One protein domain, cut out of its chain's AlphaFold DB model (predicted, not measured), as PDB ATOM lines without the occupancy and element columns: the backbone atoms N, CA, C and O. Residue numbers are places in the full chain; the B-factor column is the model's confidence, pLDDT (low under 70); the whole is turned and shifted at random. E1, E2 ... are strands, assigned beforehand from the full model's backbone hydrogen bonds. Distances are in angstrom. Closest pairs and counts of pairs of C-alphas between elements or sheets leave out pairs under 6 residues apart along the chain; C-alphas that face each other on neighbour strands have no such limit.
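AT A GLANCE: This is residues 242 to 285 of the 288 residues of the protein "Inner membrane protein" of Desulfoprunum benzoelyticum (UniProt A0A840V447). One small, twisted sheet of four antiparallel strands is folded over into a V by sharp bends in its two long strands, E1 and E4, at residues 248 and 274. One side of the V holds the hairpin E2 and E3 beside the later residues of E4 and the first residues of E1; the other, shorter side holds residues 271 to 273 of E4, residues 248 to 251 of E1, and the short stretch 283 to 284 paired to E1. The printed part has 44 residues with no named helix and four named strands, E1, E2, E3 and E4 along the chain, in the sheet order E1, E4, E2, E3; the class is all strand. The whole is compact and rounded, with a radius of gyration of the C-alphas of 8.8 A and spans of 23 by 18 by 16 A.

HOW THE PARTS SIT: Begin with the sheet at its inner strand E4, residues 271 to 278, which bends by 111 degrees at residue 274. On one side of it look for the edge strand E1, residues 242 to 251, which bends by 129 degrees at residue 248. E1 and E4 are antiparallel at 146 degrees; N 243 and O 276 are 2.9 A apart and N 249 and O 272 are 3.0 A apart, within hydrogen-bond range. On the other side of E4 find the inner strand E2, residues 255 to 259, antiparallel to it at 120 degrees, where the facing C-alphas 276 and 257 are 4.3 A apart and N 277 and O 256 are 2.7 A apart. The neighbour of E2 on its other side is the edge strand E3, residues 262 to 266; E2 and E3 form a hairpin, antiparallel at 145 degrees, with N 264 and O 257 2.8 A apart, within hydrogen-bond range. The closest C-alphas of E3 and E4 are those of Ala 266 and Val 272, 7.1 A apart. E1 and E2 meet only through their link. Residues 283 to 284 pair antiparallel with residues 250 to 251 of E1.

IN THESE COORDINATES: Find C-alpha 242 at (-56.366, 33.656, 6.253); from there E1, the longest strand with 10 residues, runs to Thr 251, 12.8 A from first to last C-alpha. E2 runs from Val 255 to Thr 259, 12.9 A, and E3 from Lys 262 to Ala 266, 13.0 A. E4 begins with C-alpha 271 at (-43.137, 32.377, -2.777) and ends with C-alpha 278 at (-55.882, 37.872, 1.029), 14.4 A away.

THE WHOLE: The two C-alphas farthest apart are those of Gln 261 and Ile 284, 23.7 A. The printed part has no cut, and the links E1 to E2, E2 to E3 and E3 to E4 are tight. The mean pLDDT of the printed part is 85.0; look at residue 285 for the one value under 70.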
ATOM      1  N   MET A 242     -57.662  33.911   5.627       89.25
ATOM      2  CA  MET A 242     -56.366  33.656   6.253       89.25
ATOM      3  C   MET A 242     -56.035  32.170   6.156       89.25
ATOM      4  O   MET A 242     -56.854  31.325   6.514       89.25
ATOM      5  N   ALA A 243     -54.816  31.861   5.722       87.69
ATOM      6  CA  ALA A 243     -54.262  30.515   5.691       87.69
ATOM      7  C   ALA A 243     -52.925  30.490   6.439       87.69
ATOM      8  O   ALA A 243     -52.120  31.414   6.323       87.69
ATOM      9  N   LYS A 244     -52.677  29.432   7.212       87.38
ATOM     10  CA  LYS A 244     -51.384  29.205   7.867       87.38
ATOM     11  C   LYS A 244     -50.650  28.088   7.137       87.38
ATOM     12  O   LYS A 244     -51.195  27.002   6.978       87.38
ATOM     13  N   ILE A 245     -49.423  28.365   6.721       86.75
ATOM     14  CA  ILE A 245     -48.630  27.516   5.835       86.75
ATOM     15  C   ILE A 245     -47.355  27.109   6.570       86.75
ATOM     16  O   ILE A 245     -46.631  27.960   7.088       86.75
ATOM     17  N   SER A 246     -47.098  25.803   6.646       80.44
ATOM     18  CA  SER A 246     -45.943  25.210   7.339       80.44
ATOM     19  C   SER A 246     -44.695  25.065   6.459       80.44
ATOM     20  O   SER A 246     -43.670  24.594   6.943       80.44
ATOM     21  N   GLY A 247     -44.765  25.478   5.193       83.31
ATOM     22  CA  GLY A 247     -43.672  25.437   4.223       83.31
ATOM     23  C   GLY A 247     -43.803  26.545   3.178       83.31
ATOM     24  O   GLY A 247     -44.588  27.478   3.351       83.31
ATOM     25  N   TRP A 248     -43.035  26.431   2.098       82.50
ATOM     26  CA  TRP A 248     -43.089  27.362   0.973       82.50
ATOM     27  C   TRP A 248     -44.206  26.968   0.009       82.50
ATOM     28  O   TRP A 248     -44.344  25.801  -0.345       82.50
ATOM     29  N   THR A 249     -44.994  27.942  -0.434       84.81
ATOM     30  CA  THR A 249     -45.981  27.761  -1.506       84.81
ATOM     31  C   THR A 249     -45.958  28.963  -2.434       84.81
ATOM     32  O   THR A 249     -45.484  30.035  -2.054       84.81
ATOM     33  N   VAL A 250     -46.479  28.791  -3.644       86.44
ATOM     34  CA  VAL A 250     -46.645  29.876  -4.609       86.44
ATOM     35  C   VAL A 250     -48.090  30.351  -4.567       86.44
ATOM     36  O   VAL A 250     -49.030  29.550  -4.534       86.44
ATOM     37  N   THR A 251     -48.282  31.664  -4.549       85.12
ATOM     38  CA  THR A 251     -49.619  32.259  -4.580       85.12
ATOM     39  C   THR A 251     -50.073  32.547  -6.013       85.12
ATOM     40  O   THR A 251     -49.291  33.009  -6.837       85.12
ATOM     41  N   ASP A 252     -51.343  32.286  -6.320       83.19
ATOM     42  CA  ASP A 252     -51.965  32.598  -7.620       83.19
ATOM     43  C   ASP A 252     -52.624  33.996  -7.630       83.19
ATOM     44  O   ASP A 252     -53.167  34.461  -8.629       83.19
ATOM     45  N   SER A 253     -52.604  34.702  -6.498       84.06
ATOM     46  CA  SER A 253     -53.222  36.016  -6.328       84.06
ATOM     47  C   SER A 253     -52.332  36.934  -5.483       84.06
ATOM     48  O   SER A 253     -51.438  36.460  -4.789       84.06
ATOM     49  N   PRO A 254     -52.506  38.265  -5.539       85.75
ATOM     50  CA  PRO A 254     -51.779  39.150  -4.641       85.75
ATOM     51  C   PRO A 254     -52.225  38.915  -3.192       85.75
ATOM     52  O   PRO A 254     -53.417  38.995  -2.877       85.75
ATOM     53  N   VAL A 255     -51.265  38.648  -2.309       90.38
ATOM     54  CA  VAL A 255     -51.509  38.337  -0.895       90.38
ATOM     55  C   VAL A 255     -50.551  39.096   0.013       90.38
ATOM     56  O   VAL A 255     -49.478  39.546  -0.390       90.38
ATOM     57  N   PHE A 256     -50.937  39.209   1.276       91.25
ATOM     58  CA  PHE A 256     -50.072  39.653   2.354       91.25
ATOM     59  C   PHE A 256     -49.614  38.440   3.148       91.25
ATOM     60  O   PHE A 256     -50.425  37.578   3.467       91.25
ATOM     61  N   PHE A 257     -48.336  38.360   3.494       91.50
ATOM     62  CA  PHE A 257     -47.828  37.290   4.347       91.50
ATOM     63  C   PHE A 257     -47.016  37.847   5.510       91.50
ATOM     64  O   PHE A 257     -46.355  38.879   5.394       91.50
ATOM     65  N   LEU A 258     -47.106  37.174   6.651       90.06
ATOM     66  CA  LEU A 258     -46.457  37.553   7.897       90.06
ATOM     67  C   LEU A 258     -45.241  36.656   8.127       90.06
ATOM     68  O   LEU A 258     -45.383  35.453   8.359       90.06
ATOM     69  N   THR A 259     -44.058  37.266   8.124       85.56
ATOM     70  CA  THR A 259     -42.784  36.624   8.472       85.56
ATOM     71  C   THR A 259     -42.032  37.497   9.477       85.56
ATOM     72  O   THR A 259     -42.128  38.720   9.430       85.56
ATOM     73  N   ASP A 260     -41.372  36.887  10.466       83.06
ATOM     74  CA  ASP A 260     -40.617  37.595  11.514       83.06
ATOM     75  C   ASP A 260     -41.384  38.755  12.190       83.06
ATOM     76  O   ASP A 260     -40.840  39.817  12.499       83.06
ATOM     77  N   GLN A 261     -42.685  38.541  12.436       84.12
ATOM     78  CA  GLN A 261     -43.616  39.522  13.019       84.12
ATOM     79  C   GLN A 261     -43.814  40.803  12.186       84.12
ATOM     80  O   GLN A 261     -44.230  41.829  12.735       84.12
ATOM     81  N   LYS A 262     -43.533  40.751  10.882       88.44
ATOM     82  CA  LYS A 262     -43.701  41.854   9.937       88.44
ATOM     83  C   LYS A 262     -44.485  41.413   8.699       88.44
ATOM     84  O   LYS A 262     -44.288  40.310   8.192       88.44
ATOM     85  N   TRP A 263     -45.393  42.258   8.222       91.81
ATOM     86  CA  TRP A 263     -46.178  41.981   7.020       91.81
ATOM     87  C   TRP A 263     -45.411  42.341   5.751       91.81
ATOM     88  O   TRP A 263     -44.727  43.360   5.669       91.81
ATOM     89  N   HIS A 264     -45.573  41.504   4.736       89.94
ATOM     90  CA  HIS A 264     -44.979  41.650   3.415       89.94
ATOM     91  C   HIS A 264     -46.052  41.458   2.347       89.94
ATOM     92  O   HIS A 264     -47.033  40.749   2.561       89.94
ATOM     93  N   TYR A 265     -45.875  42.113   1.203       90.75
ATOM     94  CA  TYR A 265     -46.736  41.952   0.034       90.75
ATOM     95  C   TYR A 265     -46.081  40.970  -0.939       90.75
ATOM     96  O   TYR A 265     -44.888  41.095  -1.215       90.75
ATOM     97  N   ALA A 266     -46.864  40.031  -1.463       88.69
ATOM     98  CA  ALA A 266     -46.476  39.079  -2.496       88.69
ATOM     99  C   ALA A 266     -47.421  39.211  -3.697       88.69
ATOM    100  O   ALA A 266     -48.639  39.324  -3.535       88.69
ATOM    101  N   SER A 267     -46.859  39.219  -4.902       87.69
ATOM    102  CA  SER A 267     -47.605  39.169  -6.161       87.69
ATOM    103  C   SER A 267     -47.906  37.721  -6.550       87.69
ATOM    104  O   SER A 267     -47.303  36.787  -6.029       87.69
ATOM    105  N   ALA A 268     -48.817  37.527  -7.506       85.56
ATOM    106  CA  ALA A 268     -49.033  36.208  -8.092       85.56
ATOM    107  C   ALA A 268     -47.713  35.656  -8.671       85.56
ATOM    108  O   ALA A 268     -47.014  36.366  -9.395       85.56
ATOM    109  N   GLY A 269     -47.380  34.411  -8.336       84.06
ATOM    110  CA  GLY A 269     -46.118  33.756  -8.684       84.06
ATOM    111  C   GLY A 269     -45.019  33.860  -7.620       84.06
ATOM    112  O   GLY A 269     -44.032  33.134  -7.719       84.06
ATOM    113  N   ASP A 270     -45.186  34.693  -6.587       87.19
ATOM    114  CA  ASP A 270     -44.199  34.819  -5.514       87.19
ATOM    115  C   ASP A 270     -44.326  33.685  -4.483       87.19
ATOM    116  O   ASP A 270     -45.413  33.163  -4.204       87.19
ATOM    117  N   PHE A 271     -43.191  33.332  -3.877       87.06
ATOM    118  CA  PHE A 271     -43.137  32.377  -2.777       87.06
ATOM    119  C   PHE A 271     -43.580  33.025  -1.465       87.06
ATOM    120  O   PHE A 271     -43.062  34.066  -1.058       87.06
ATOM    121  N   VAL A 272     -44.498  32.364  -0.764       87.69
ATOM    122  CA  VAL A 272     -45.028  32.792   0.533       87.69
ATOM    123  C   VAL A 272     -44.950  31.661   1.554       87.69
ATOM    124  O   VAL A 272     -44.980  30.479   1.210       87.69
ATOM    125  N   TRP A 273     -44.851  32.031   2.829       86.38
ATOM    126  CA  TRP A 273     -44.827  31.110   3.964       86.38
ATOM    127  C   TRP A 273     -45.396  31.795   5.215       86.38
ATOM    128  O   TRP A 273     -45.572  33.016   5.240       86.38
ATOM    129  N   GLY A 274     -45.694  31.023   6.263       87.56
ATOM    130  CA  GLY A 274     -46.214  31.568   7.518       87.56
ATOM    131  C   GLY A 274     -47.719  31.842   7.466       87.56
ATOM    132  O   GLY A 274     -48.490  30.993   7.022       87.56
ATOM    133  N   GLN A 275     -48.164  32.987   7.989       89.25
ATOM    134  CA  GLN A 275     -49.576  33.382   7.892       89.25
ATOM    135  C   GLN A 275     -49.780  34.209   6.630       89.25
ATOM    136  O   GLN A 275     -49.130  35.234   6.467       89.25
ATOM    137  N   VAL A 276     -50.689  33.776   5.764       89.38
ATOM    138  CA  VAL A 276     -51.006  34.439   4.499       89.38
ATOM    139  C   VAL A 276     -52.449  34.914   4.532       89.38
ATOM    140  O   VAL A 276     -53.332  34.222   5.036       89.38
ATOM    141  N   LEU A 277     -52.677  36.112   4.015       90.44
ATOM    142  CA  LEU A 277     -53.896  36.879   4.158       90.44
ATOM    143  C   LEU A 277     -54.242  37.533   2.813       90.44
ATOM    144  O   LEU A 277     -53.386  38.142   2.172       90.44
ATOM    145  N   GLY A 278     -55.482  37.384   2.351       85.81
ATOM    146  CA  GLY A 278     -55.882  37.872   1.029       85.81
ATOM    147  C   GLY A 278     -57.390  37.877   0.795       85.81
ATOM    148  O   GLY A 278     -58.166  37.389   1.617       85.81
ATOM    149  N   ASP A 279     -57.799  38.457  -0.335       81.25
ATOM    150  CA  ASP A 279     -59.213  38.576  -0.723       81.25
ATOM    151  C   ASP A 279     -59.774  37.267  -1.282       81.25
ATOM    152  O   ASP A 279     -60.883  36.869  -0.940       81.25
ATOM    153  N   ASN A 280     -58.979  36.591  -2.113       77.38
ATOM    154  CA  ASN A 280     -59.272  35.290  -2.701       77.38
ATOM    155  C   ASN A 280     -57.997  34.452  -2.642       77.38
ATOM    156  O   ASN A 280     -57.163  34.505  -3.552       77.38
ATOM    157  N   LEU A 281     -57.818  33.726  -1.541       76.81
ATOM    158  CA  LEU A 281     -56.642  32.898  -1.310       76.81
ATOM    159  C   LEU A 281     -56.705  31.652  -2.196       76.81
ATOM    160  O   LEU A 281     -57.469  30.723  -1.944       76.81
ATOM    161  N   LYS A 282     -55.870  31.641  -3.235       76.75
ATOM    162  CA  LYS A 282     -55.562  30.461  -4.042       76.75
ATOM    163  C   LYS A 282     -54.077  30.165  -3.882       76.75
ATOM    164  O   LYS A 282     -53.227  30.955  -4.293       76.75
ATOM    165  N   LEU A 283     -53.784  29.060  -3.209       73.38
ATOM    166  CA  LEU A 283     -52.425  28.611  -2.932       73.38
ATOM    167  C   LEU A 283     -52.139  27.395  -3.807       73.38
ATOM    168  O   LEU A 283     -52.894  26.422  -3.779       73.38
ATOM    169  N   ILE A 284     -51.063  27.463  -4.585       73.25
ATOM    170  CA  ILE A 284     -50.587  26.343  -5.390       73.25
ATOM    171  C   ILE A 284     -49.651  25.540  -4.490       73.25
ATOM    172  O   ILE A 284     -48.485  25.890  -4.292       73.25
ATOM    173  N   ILE A 285     -50.193  24.497  -3.864       60.50
ATOM    174  CA  ILE A 285     -49.389  23.556  -3.084       60.50
ATOM    175  C   ILE A 285     -48.607  22.721  -4.094       60.50
ATOM    176  O   ILE A 285     -49.192  21.889  -4.786       60.50
TER     177      ILE A 285